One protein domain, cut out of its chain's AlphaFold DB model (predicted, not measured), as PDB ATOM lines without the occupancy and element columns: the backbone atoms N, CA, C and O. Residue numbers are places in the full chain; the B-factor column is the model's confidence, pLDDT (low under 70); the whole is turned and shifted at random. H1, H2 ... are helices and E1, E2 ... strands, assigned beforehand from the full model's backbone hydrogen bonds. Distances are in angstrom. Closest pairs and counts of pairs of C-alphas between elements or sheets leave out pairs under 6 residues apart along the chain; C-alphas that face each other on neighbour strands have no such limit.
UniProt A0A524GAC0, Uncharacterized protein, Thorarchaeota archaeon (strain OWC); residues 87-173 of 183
ATOM      1  N   VAL A  87      19.542  49.994 -19.085       95.31
ATOM      2  CA  VAL A  87      19.315  49.985 -20.536       95.31
ATOM      3  C   VAL A  87      18.415  48.817 -20.941       95.31
ATOM      4  O   VAL A  87      17.495  49.021 -21.729       95.31
ATOM      5  N   GLU A  88      18.625  47.623 -20.380       94.94
ATOM      6  CA  GLU A  88      17.759  46.458 -20.601       94.94
ATOM      7  C   GLU A  88      16.298  46.774 -20.249       94.94
ATOM      8  O   GLU A  88      15.403  46.461 -21.034       94.94
ATOM      9  N   MET A  89      16.058  47.435 -19.110       96.19
ATOM     10  CA  MET A  89      14.711  47.827 -18.681       96.19
ATOM     11  C   MET A  89      14.084  48.909 -19.559       96.19
ATOM     12  O   MET A  89      12.888  48.861 -19.807       96.19
ATOM     13  N   LYS A  90      14.864  49.861 -20.075       95.38
ATOM     14  CA  LYS A  90      14.351  50.884 -21.008       95.38
ATOM     15  C   LYS A  90      13.988  50.324 -22.383       95.38
ATOM     16  O   LYS A  90      13.341  51.002 -23.165       95.38
ATOM     17  N   GLN A  91      14.468  49.127 -22.709       95.75
ATOM     18  CA  GLN A  91      14.276  48.489 -24.012       95.75
ATOM     19  C   GLN A  91      13.300  47.311 -23.958       95.75
ATOM     20  O   GLN A  91      13.113  46.636 -24.974       95.75
ATOM     21  N   VAL A  92      12.735  47.006 -22.785       96.81
ATOM     22  CA  VAL A  92      11.767  45.921 -22.647       96.81
ATOM     23  C   VAL A  92      10.354  46.451 -22.864       96.81
ATOM     24  O   VAL A  92       9.915  47.379 -22.194       96.81
ATOM     25  N   GLN A  93       9.634  45.814 -23.781       97.69
ATOM     26  CA  GLN A  93       8.210  46.031 -24.005       97.69
ATOM     27  C   GLN A  93       7.479  44.713 -23.767       97.69
ATOM     28  O   GLN A  93       7.922  43.659 -24.229       97.69
ATOM     29  N   ILE A  94       6.354  44.769 -23.061       97.56
ATOM     30  CA  ILE A  94       5.551  43.596 -22.710       97.56
ATOM     31  C   ILE A  94       4.323  43.491 -23.601       97.56
ATOM     32  O   ILE A  94       3.542  44.437 -23.707       97.56
ATOM     33  N   GLY A  95       4.153  42.328 -24.230       97.81
ATOM     34  CA  GLY A  95       2.994  42.016 -25.052       97.81
ATOM     35  C   GLY A  95       1.734  41.850 -24.205       97.81
ATOM     36  O   GLY A  95       1.732  41.077 -23.245       97.81
ATOM     37  N   VAL A  96       0.658  42.543 -24.571       98.06
ATOM     38  CA  VAL A  96      -0.669  42.425 -23.952       98.06
ATOM     39  C   VAL A  96      -1.688  42.071 -25.031       98.06
ATOM     40  O   VAL A  96      -1.837  42.795 -26.014       98.06
ATOM     41  N   GLN A  97      -2.401  40.960 -24.846       97.12
ATOM     42  CA  GLN A  97      -3.437  40.478 -25.759       97.12
ATOM     43  C   GLN A  97      -4.695  40.121 -24.964       97.12
ATOM     44  O   GLN A  97      -4.772  39.095 -24.288       97.12
ATOM     45  N   GLY A  98      -5.698  41.001 -25.013       95.81
ATOM     46  CA  GLY A  98      -6.896  40.866 -24.185       95.81
ATOM     47  C   GLY A  98      -6.553  40.927 -22.693       95.81
ATOM     48  O   GLY A  98      -6.052  41.941 -22.216       95.81
ATOM     49  N   ASN A  99      -6.830  39.845 -21.960       97.06
ATOM     50  CA  ASN A  99      -6.495  39.723 -20.537       97.06
ATOM     51  C   ASN A  99      -5.205  38.920 -20.285       97.06
ATOM     52  O   ASN A  99      -4.909  38.611 -19.137       97.06
ATOM     53  N   GLU A 100      -4.461  38.544 -21.324       98.00
ATOM     54  CA  GLU A 100      -3.200  37.812 -21.194       98.00
ATOM     55  C   GLU A 100      -2.005  38.739 -21.448       98.00
ATOM     56  O   GLU A 100      -2.008  39.563 -22.364       98.00
ATOM     57  N   VAL A 101      -0.977  38.606 -20.613       98.44
ATOM     58  CA  VAL A 101       0.239  39.423 -20.618       98.44
ATOM     59  C   VAL A 101       1.449  38.497 -20.713       98.44
ATOM     60  O   VAL A 101       1.611  37.610 -19.872       98.44
ATOM     61  N   ASP A 102       2.312  38.702 -21.710       98.31
ATOM     62  CA  ASP A 102       3.504  37.881 -21.961       98.31
ATOM     63  C   ASP A 102       4.748  38.440 -21.257       98.31
ATOM     64  O   ASP A 102       5.332  39.439 -21.667       98.31
ATOM     65  N   LEU A 103       5.205  37.750 -20.213       98.38
ATOM     66  CA  LEU A 103       6.323  38.175 -19.369       98.38
ATOM     67  C   LEU A 103       7.680  37.616 -19.818       98.38
ATOM     68  O   LEU A 103       8.682  37.835 -19.134       98.38
ATOM     69  N   ARG A 104       7.753  36.876 -20.934       97.69
ATOM     70  CA  ARG A 104       8.994  36.208 -21.375       97.69
ATOM     71  C   ARG A 104      10.175  37.158 -21.498       97.69
ATOM     72  O   ARG A 104      11.266  36.822 -21.048       97.69
ATOM     73  N   GLU A 105       9.966  38.318 -22.108       97.25
ATOM     74  CA  GLU A 105      11.038  39.286 -22.344       97.25
ATOM     75  C   GLU A 105      11.467  40.001 -21.051       97.25
ATOM     76  O   GLU A 105      12.654  40.277 -20.877       97.25
ATOM     77  N   LEU A 106      10.549  40.193 -20.093       97.69
ATOM     78  CA  LEU A 106      10.873  40.725 -18.763       97.69
ATOM     79  C   LEU A 106      11.705  39.743 -17.935       97.69
ATOM     80  O   LEU A 106      12.632  40.153 -17.246       97.69
ATOM     81  N   TRP A 107      11.444  38.439 -18.052       97.38
ATOM     82  CA  TRP A 107      12.253  37.397 -17.409       97.38
ATOM     83  C   TRP A 107      13.725  37.387 -17.839       97.38
ATOM     84  O   TRP A 107      14.553  36.776 -17.163       97.38
ATOM     85  N   LEU A 108      14.057  38.023 -18.965       96.62
ATOM     86  CA  LEU A 108      15.427  38.108 -19.458       96.62
ATOM     87  C   LEU A 108      16.189  39.314 -18.906       96.62
ATOM     88  O   LEU A 108      17.415  39.305 -18.975       96.62
ATOM     89  N   THR A 109      15.519  40.334 -18.367       96.56
ATOM     90  CA  THR A 109      16.204  41.477 -17.745       96.56
ATOM     91  C   THR A 109      16.585  41.133 -16.309       96.56
ATOM     92  O   THR A 109      15.935  40.308 -15.661       96.56
ATOM     93  N   ALA A 110      17.647  41.745 -15.779       95.31
ATOM     94  CA  ALA A 110      18.050  41.456 -14.402       95.31
ATOM     95  C   ALA A 110      16.971  41.844 -13.372       95.31
ATOM     96  O   ALA A 110      16.590  41.015 -12.548       95.31
ATOM     97  N   TYR A 111      16.434  43.066 -13.456       96.06
ATOM     98  CA  TYR A 111      15.405  43.538 -12.522       96.06
ATOM     99  C   TYR A 111      14.065  42.821 -12.714       96.06
ATOM    100  O   TYR A 111      13.399  42.482 -11.737       96.06
ATOM    101  N   GLY A 112      13.691  42.524 -13.963       97.19
ATOM    102  CA  GLY A 112      12.499  41.737 -14.258       97.19
ATOM    103  C   GLY A 112      12.585  40.336 -13.662       97.19
ATOM    104  O   GLY A 112      11.667  39.912 -12.969       97.19
ATOM    105  N   TYR A 113      13.714  39.644 -13.832       96.31
ATOM    106  CA  TYR A 113      13.943  38.333 -13.223       96.31
ATOM    107  C   TYR A 113      13.768  38.340 -11.692       96.31
ATOM    108  O   TYR A 113      13.131  37.440 -11.131       96.31
ATOM    109  N   GLU A 114      14.330  39.343 -11.010       94.94
ATOM    110  CA  GLU A 114      14.260  39.480  -9.550       94.94
ATOM    111  C   GLU A 114      12.823  39.730  -9.071       94.94
ATOM    112  O   GLU A 114      12.321  38.983  -8.226       94.94
ATOM    113  N   ILE A 115      12.129  40.707  -9.662       97.12
ATOM    114  CA  ILE A 115      10.748  41.054  -9.291       97.12
ATOM    115  C   ILE A 115       9.785  39.909  -9.594       97.12
ATOM    116  O   ILE A 115       8.983  39.534  -8.738       97.12
ATOM    117  N   LEU A 116       9.866  39.311 -10.784       97.50
ATOM    118  CA  LEU A 116       8.972  38.217 -11.163       97.50
ATOM    119  C   LEU A 116       9.191  36.982 -10.284       97.50
ATOM    120  O   LEU A 116       8.224  36.314  -9.915       97.50
ATOM    121  N   THR A 117      10.438  36.719  -9.882       94.31
ATOM    122  CA  THR A 117      10.741  35.686  -8.887       94.31
ATOM    123  C   THR A 117      10.115  36.006  -7.532       94.31
ATOM    124  O   THR A 117       9.484  35.124  -6.952       94.31
ATOM    125  N   ALA A 118      10.267  37.235  -7.034       95.75
ATOM    126  CA  ALA A 118       9.730  37.643  -5.737       95.75
ATOM    127  C   ALA A 118       8.194  37.596  -5.693       95.75
ATOM    128  O   ALA A 118       7.610  37.216  -4.681       95.75
ATOM    129  N   LEU A 119       7.535  37.927  -6.806       96.31
ATOM    130  CA  LEU A 119       6.078  37.892  -6.938       96.31
ATOM    131  C   LEU A 119       5.511  36.491  -7.226       96.31
ATOM    132  O   LEU A 119       4.290  36.333  -7.229       96.31
ATOM    133  N   GLY A 120       6.366  35.492  -7.480       96.25
ATOM    134  CA  GLY A 120       5.942  34.138  -7.850       96.25
ATOM    135  C   GLY A 120       5.261  34.062  -9.220       96.25
ATOM    136  O   GLY A 120       4.376  33.235  -9.419       96.25
ATOM    137  N   MET A 121       5.634  34.943 -10.153       96.88
ATOM    138  CA  MET A 121       5.003  35.030 -11.471       96.88
ATOM    139  C   MET A 121       5.493  33.928 -12.419       96.88
ATOM    140  O   MET A 121       6.620  33.445 -12.318       96.88
ATOM    141  N   GLY A 122       4.642  33.535 -13.368       96.94
ATOM    142  CA  GLY A 122       4.998  32.626 -14.458       96.94
ATOM    143  C   GLY A 122       5.553  33.359 -15.682       96.94
ATOM    144  O   GLY A 122       5.977  34.511 -15.611       96.94
ATOM    145  N   LEU A 123       5.529  32.692 -16.840       97.69
ATOM    146  CA  LEU A 123       5.846  33.324 -18.131       97.69
ATOM    147  C   LEU A 123       4.710  34.203 -18.667       97.69
ATOM    148  O   LEU A 123       4.939  34.980 -19.586       97.69
ATOM    149  N   THR A 124       3.507  34.060 -18.124       98.06
ATOM    150  CA  THR A 124       2.340  34.870 -18.467       98.06
ATOM    151  C   THR A 124       1.600  35.267 -17.195       98.06
ATOM    152  O   THR A 124       1.767  34.644 -16.143       98.06
ATOM    153  N   THR A 125       0.813  36.334 -17.281       98.44
ATOM    154  CA  THR A 125      -0.069  36.803 -16.205       98.44
ATOM    155  C   THR A 125      -1.309  37.479 -16.792       98.44
ATOM    156  O   THR A 125      -1.411  37.649 -18.004       98.44
ATOM    157  N   ASN A 126      -2.252  37.875 -15.939       98.38
ATOM    158  CA  ASN A 126      -3.366  38.748 -16.298       98.38
ATOM    159  C   ASN A 126      -3.065  40.238 -16.028       98.38
ATOM    160  O   ASN A 126      -2.002  40.587 -15.503       98.38
ATOM    161  N   LEU A 127      -4.019  41.120 -16.350       98.19
ATOM    162  CA  LEU A 127      -3.885  42.569 -16.138       98.19
ATOM    163  C   LEU A 127      -3.696  42.963 -14.663       98.19
ATOM    164  O   LEU A 127      -2.979  43.918 -14.369       98.19
ATOM    165  N   GLU A 128      -4.283  42.215 -13.727       98.31
ATOM    166  CA  GLU A 128      -4.078  42.428 -12.289       98.31
ATOM    167  C   GLU A 128      -2.620  42.155 -11.889       98.31
ATOM    168  O   GLU A 128      -1.976  42.981 -11.236       98.31
ATOM    169  N   GLY A 129      -2.058  41.027 -12.333       98.31
ATOM    170  CA  GLY A 129      -0.656  40.706 -12.094       98.31
ATOM    171  C   GLY A 129       0.296  41.690 -12.777       98.31
ATOM    172  O   GLY A 129       1.303  42.059 -12.176       98.31
ATOM    173  N   LEU A 130      -0.052  42.204 -13.962       98.38
ATOM    174  CA  LEU A 130       0.680  43.310 -14.591       98.38
ATOM    175  C   LEU A 130       0.666  44.576 -13.723       98.38
ATOM    176  O   LEU A 130       1.701  45.227 -13.591       98.38
ATOM    177  N   GLY A 131      -0.464  44.900 -13.089       98.31
ATOM    178  CA  GLY A 131      -0.554  45.995 -12.119       98.31
ATOM    179  C   GLY A 131       0.440  45.831 -10.966       98.31
ATOM    180  O   GLY A 131       1.214  46.743 -10.688       98.31
ATOM    181  N   ARG A 132       0.504  44.633 -10.368       98.56
ATOM    182  CA  ARG A 132       1.465  44.310  -9.293       98.56
ATOM    183  C   ARG A 132       2.920  44.448  -9.748       98.56
ATOM    184  O   ARG A 132       3.745  44.984  -9.013       98.56
ATOM    185  N   ILE A 133       3.227  43.989 -10.962       98.38
ATOM    186  CA  ILE A 133       4.567  44.101 -11.556       98.38
ATOM    187  C   ILE A 133       4.943  45.572 -11.764       98.38
ATOM    188  O   ILE A 133       6.052  45.969 -11.409       98.38
ATOM    189  N   ARG A 134       4.025  46.390 -12.293       98.19
ATOM    190  CA  ARG A 134       4.239  47.833 -12.483       98.19
ATOM    191  C   ARG A 134       4.490  48.552 -11.167       98.19
ATOM    192  O   ARG A 134       5.405  49.361 -11.108       98.19
ATOM    193  N   THR A 135       3.728  48.243 -10.117       98.12
ATOM    194  CA  THR A 135       3.962  48.819  -8.786       98.12
ATOM    195  C   THR A 135       5.370  48.496  -8.286       98.12
ATOM    196  O   THR A 135       6.107  49.414  -7.941       98.12
ATOM    197  N   ALA A 136       5.779  47.224  -8.331       98.06
ATOM    198  CA  ALA A 136       7.105  46.805  -7.873       98.06
ATOM    199  C   ALA A 136       8.253  47.432  -8.693       98.06
ATOM    200  O   ALA A 136       9.264  47.847  -8.135       98.06
ATOM    201  N   LEU A 137       8.105  47.538 -10.017       97.12
ATOM    202  CA  LEU A 137       9.093  48.210 -10.873       97.12
ATOM    203  C   LEU A 137       9.119  49.730 -10.659       97.12
ATOM    204  O   LEU A 137      10.193  50.334 -10.689       97.12
ATOM    205  N   GLY A 138       7.963  50.341 -10.394       97.19
ATOM    206  CA  GLY A 138       7.836  51.768 -10.110       97.19
ATOM    207  C   GLY A 138       8.563  52.188  -8.832       97.19
ATOM    208  O   GLY A 138       9.150  53.268  -8.793       97.19
ATOM    209  N   GLU A 139       8.627  51.319  -7.818       96.81
ATOM    210  CA  GLU A 139       9.450  51.536  -6.613       96.81
ATOM    211  C   GLU A 139      10.950  51.649  -6.942       96.81
ATOM    212  O   GLU A 139      11.680  52.401  -6.295       96.81
ATOM    213  N   LEU A 140      11.393  50.972  -8.005       94.12
ATOM    214  CA  LEU A 140      12.747  51.068  -8.559       94.12
ATOM    215  C   LEU A 140      12.887  52.159  -9.633       94.12
ATOM    216  O   LEU A 140      13.943  52.276 -10.252       94.12
ATOM    217  N   ARG A 141      11.846  52.979  -9.837       96.75
ATOM    218  CA  ARG A 141      11.775  54.051 -10.846       96.75
ATOM    219  C   ARG A 141      11.876  53.552 -12.291       96.75
ATOM    220  O   ARG A 141      12.389  54.265 -13.153       96.75
ATOM    221  N   PHE A 142      11.388  52.342 -12.556       96.50
ATOM    222  CA  PHE A 142      11.230  51.827 -13.913       96.50
ATOM    223  C   PHE A 142       9.768  51.875 -14.348       96.50
ATOM    224  O   PHE A 142       8.902  51.272 -13.715       96.50
ATOM    225  N   ASP A 143       9.522  52.527 -15.481       95.06
ATOM    226  CA  ASP A 143       8.229  52.509 -16.157       95.06
ATOM    227  C   ASP A 143       8.212  51.376 -17.188       95.06
ATOM    228  O   ASP A 143       9.025  51.338 -18.110       95.06
ATOM    229  N   LEU A 144       7.301  50.416 -17.010       95.81
ATOM    230  CA  LEU A 144       7.207  49.242 -17.875       95.81
ATOM    231  C   LEU A 144       6.335  49.528 -19.102       95.81
ATOM    232  O   LEU A 144       5.113  49.690 -18.983       95.81
ATOM    233  N   GLU A 145       6.952  49.508 -20.281       96.94
ATOM    234  CA  GLU A 145       6.254  49.677 -21.552       96.94
ATOM    235  C   GLU A 145       5.426  48.438 -21.920       96.94
ATOM    236  O   GLU A 145       5.800  47.288 -21.667       96.94
ATOM    237  N   THR A 146       4.271  48.673 -22.543       97.19
ATOM    238  CA  THR A 146       3.360  47.626 -23.018       97.19
ATOM    239  C   THR A 146       2.957  47.884 -24.458       97.19
ATOM    240  O   THR A 146       2.696  49.030 -24.818       97.19
ATOM    241  N   GLY A 147       2.830  46.825 -25.251       96.31
ATOM    242  CA  GLY A 147       2.346  46.887 -26.629       96.31
ATOM    243  C   GLY A 147       1.691  45.573 -27.049       96.31
ATOM    244  O   GLY A 147       1.471  44.692 -26.227       96.31
ATOM    245  N   GLU A 148       1.385  45.417 -28.336       94.62
ATOM    246  CA  GLU A 148       0.785  44.175 -28.858       94.62
ATOM    247  C   GLU A 148       1.779  43.000 -28.893       94.62
ATOM    248  O   GLU A 148       1.388  41.831 -28.874       94.62
ATOM    249  N   THR A 149       3.077  43.310 -28.942       94.25
ATOM    250  CA  THR A 149       4.171  42.340 -29.024       94.25
ATOM    251  C   THR A 149       5.217  42.582 -27.942       94.25
ATOM    252  O   THR A 149       5.441  43.714 -27.506       94.25
ATOM    253  N   SER A 150       5.865  41.501 -27.510       94.19
ATOM    254  CA  SER A 150       6.964  41.554 -26.548       94.19
ATOM    255  C   SER A 150       8.294  41.810 -27.258       94.19
ATOM    256  O   SER A 150       8.597  41.170 -28.268       94.19
ATOM    257  N   VAL A 151       9.110  42.712 -26.714       94.19
ATOM    258  CA  VAL A 151      10.447  43.047 -27.228       94.19
ATOM    259  C   VAL A 151      11.427  43.129 -26.060       94.19
ATOM    260  O   VAL A 151      11.072  43.589 -24.980       94.19
ATOM    261  N   SER A 152      12.671  42.690 -26.269       88.50
ATOM    262  CA  SER A 152      13.760  42.865 -25.302       88.50
ATOM    263  C   SER A 152      15.034  43.350 -25.974       88.50
ATOM    264  O   SER A 152      15.471  42.791 -26.984       88.50
ATOM    265  N   GLY A 153      15.681  44.324 -25.337       87.81
ATOM    266  CA  GLY A 153      17.040  44.762 -25.651       87.81
ATOM    267  C   GLY A 153      18.157  43.833 -25.159       87.81
ATOM    268  O   GLY A 153      19.330  44.061 -25.458       87.81
ATOM    269  N   VAL A 154      17.826  42.772 -24.411       92.56
ATOM    270  CA  VAL A 154      18.819  41.907 -23.759       92.56
ATOM    271  C   VAL A 154      19.636  41.124 -24.795       92.56
ATOM    272  O   VAL A 154      19.118  40.277 -25.540       92.56
ATOM    273  N   LYS A 155      20.953  41.361 -24.792       93.06
ATOM    274  CA  LYS A 155      21.934  40.675 -25.646       93.06
ATOM    275  C   LYS A 155      22.362  39.347 -25.024       93.06
ATOM    276  O   LYS A 155      23.191  39.305 -24.116       93.06
ATOM    277  N   MET A 156      21.804  38.257 -25.547       92.31
ATOM    278  CA  MET A 156      22.003  36.895 -25.044       92.31
ATOM    279  C   MET A 156      21.830  35.859 -26.165       92.31
ATOM    280  O   MET A 156      20.975  36.036 -27.042       92.31
ATOM    281  N   ARG A 157      22.587  34.748 -26.138       92.06
ATOM    282  CA  ARG A 157      22.367  33.619 -27.062       92.06
ATOM    283  C   ARG A 157      20.939  33.069 -26.942       92.06
ATOM    284  O   ARG A 157      20.388  32.914 -25.853       92.06
ATOM    285  N   LYS A 158      20.353  32.683 -28.085       92.38
ATOM    286  CA  LYS A 158      18.997  32.098 -28.160       92.38
ATOM    287  C   LYS A 158      18.839  30.847 -27.287       92.38
ATOM    288  O   LYS A 158      17.758  30.614 -26.754       92.38
ATOM    289  N   SER A 159      19.894  30.043 -27.155       89.94
ATOM    290  CA  SER A 159      19.905  28.855 -26.295       89.94
ATOM    291  C   SER A 159      19.718  29.215 -24.823       89.94
ATOM    292  O   SER A 159      18.901  28.584 -24.155       89.94
ATOM    293  N   LEU A 160      20.394  30.259 -24.335       90.19
ATOM    294  CA  LEU A 160      20.263  30.699 -22.950       90.19
ATOM    295  C   LEU A 160      18.880  31.307 -22.677       90.19
ATOM    296  O   LEU A 160      18.263  30.943 -21.680       90.19
ATOM    297  N   LYS A 161      18.322  32.104 -23.604       93.62
ATOM    298  CA  LYS A 161      16.929  32.594 -23.495       93.62
ATOM    299  C   LYS A 161      15.936  31.440 -23.316       93.62
ATOM    300  O   LYS A 161      15.142  31.427 -22.377       93.62
ATOM    301  N   LYS A 162      16.030  30.422 -24.183       92.19
ATOM    302  CA  LYS A 162      15.199  29.211 -24.098       92.19
ATOM    303  C   LYS A 162      15.397  28.467 -22.777       92.19
ATOM    304  O   LYS A 162      14.417  27.991 -22.213       92.19
ATOM    305  N   ALA A 163      16.633  28.373 -22.290       89.75
ATOM    306  CA  ALA A 163      16.935  27.722 -21.021       89.75
ATOM    307  C   ALA A 163      16.295  28.459 -19.834       89.75
ATOM    308  O   ALA A 163      15.666  27.809 -19.003       89.75
ATOM    309  N   ILE A 164      16.381  29.794 -19.785       91.69
ATOM    310  CA  ILE A 164      15.739  30.611 -18.742       91.69
ATOM    311  C   ILE A 164      14.224  30.387 -18.754       91.69
ATOM    312  O   ILE A 164      13.645  30.040 -17.726       91.69
ATOM    313  N   TRP A 165      13.575  30.494 -19.916       94.62
ATOM    314  CA  TRP A 165      12.128  30.282 -20.009       94.62
ATOM    315  C   TRP A 165      11.706  28.859 -19.647       94.62
ATOM    316  O   TRP A 165      10.671  28.665 -19.012       94.62
ATOM    317  N   TRP A 166      12.504  27.859 -20.027       92.31
ATOM    318  CA  TRP A 166      12.254  26.475 -19.642       92.31
ATOM    319  C   TRP A 166      12.329  26.298 -18.122       92.31
ATOM    320  O   TRP A 166      11.455  25.646 -17.553       92.31
ATOM    321  N   ILE A 167      13.318  26.911 -17.461       89.38
ATOM    322  CA  ILE A 167      13.454  26.878 -15.997       89.38
ATOM    323  C   ILE A 167      12.237  27.525 -15.340       89.38
ATOM    324  O   ILE A 167      11.633  26.916 -14.465       89.38
ATOM    325  N   VAL A 168      11.832  28.718 -15.787       91.88
ATOM    326  CA  VAL A 168      10.666  29.422 -15.229       91.88
ATOM    327  C   VAL A 168       9.391  28.593 -15.389       91.88
ATOM    328  O   VAL A 168       8.653  28.418 -14.425       91.88
ATOM    329  N   ARG A 169       9.152  28.027 -16.579       92.75
ATOM    330  CA  ARG A 169       7.965  27.199 -16.861       92.75
ATOM    331  C   ARG A 169       7.876  25.958 -15.973       92.75
ATOM    332  O   ARG A 169       6.775  25.509 -15.674       92.75
ATOM    333  N   ASN A 170       9.016  25.381 -15.607       89.06
ATOM    334  CA  ASN A 170       9.073  24.135 -14.847       89.06
ATOM    335  C   ASN A 170       9.440  24.341 -13.375       89.06
ATOM    336  O   ASN A 170       9.633  23.370 -12.645       89.06
ATOM    337  N   ARG A 171       9.534  25.591 -12.918       85.69
ATOM    338  CA  ARG A 171       9.883  25.905 -11.538       85.69
ATOM    339  C   ARG A 171       8.833  25.322 -10.593       85.69
ATOM    340  O   ARG A 171       7.645  25.561 -10.760       85.69
ATOM    341  N   GLY A 172       9.289  24.565  -9.596       82.75
ATOM    342  CA  GLY A 172       8.415  23.932  -8.605       82.75
ATOM    343  C   GLY A 172       7.721  22.651  -9.079       82.75
ATOM    344  O   GLY A 172       7.028  22.031  -8.280       82.75
ATOM    345  N   ARG A 173       7.924  22.221 -10.333       86.50
ATOM    346  CA  ARG A 173       7.396  20.943 -10.820       86.50
ATOM    347  C   ARG A 173       8.331  19.792 -10.438       86.50
ATOM    348  O   ARG A 173       9.551  19.947 -10.550       86.50
TER     349      ARG A 173
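Overview. This is residues 87 to 173 of the 183 residues of an uncharacterized protein of Thorarchaeota archaeon (strain OWC) (UniProt A0A524GAC0). A small, short-stranded sheet of E2, E1 and E3 has the long helix H3 over one face; H2 crosses H3 steeply, and H4 lies on the far side of the domain from H3, touching no helix. The printed part has 87 residues with four named helices and three named strands, in the order H1 E1 E2 H2 H3 E3 H4. The mixed sheet runs E2 E1 E3, and the class is mixed, helices and strands. The whole is compact, with a radius of gyration of the C-alphas of 12.0 A and spans of 29 by 29 by 24 A.

Along the chain. H1 is residues 87 to 90, 5.1 A long, from C-alpha 87 at (19.315, 49.985, -20.536). E1 is residues 93 to 97, 13.0 A, and E2 residues 100 to 102, 6.7 A. H2 is residues 110 to 118, 12.6 A, and H3 residues 127 to 139, 18.7 A. E3 is residues 145 to 147, 7.0 A. H4, residues 158 to 170, 18.4 A, ends at C-alpha 170 at (9.073, 24.135, -14.847).

Arrangement. E1 and E2 form a hairpin, antiparallel, with N 97 and O 100 2.9 A apart. E1 and E3 are parallel, with N 94 and O 145 2.9 A apart. H3 is on the sheet at a height of 10.6 A, along E1 at 7 degrees on the local plane. H2 touches residues 133 to 137 of H3 at a steep tilt of 58 degrees, opposite ways; their closest C-alphas, of Ile 115 and Ala 136, are 7.0 A apart. H1 and H2 only just touch, with 3 pairs of C-alphas within 8 A, the closest being Met 89 and Tyr 111 at 7.5 A. H4 is apart from H2 and H3. Every O i to N i+4 pair is within hydrogen-bond range in H2, H3 and H4; H1 is too short for one.

Size, cuts and confidence. The C-alphas farthest apart, of Arg 141 and Arg 173, are 33.4 A apart. The printed part has no cut, no link is long, and no printed residue is under 70 in pLDDT.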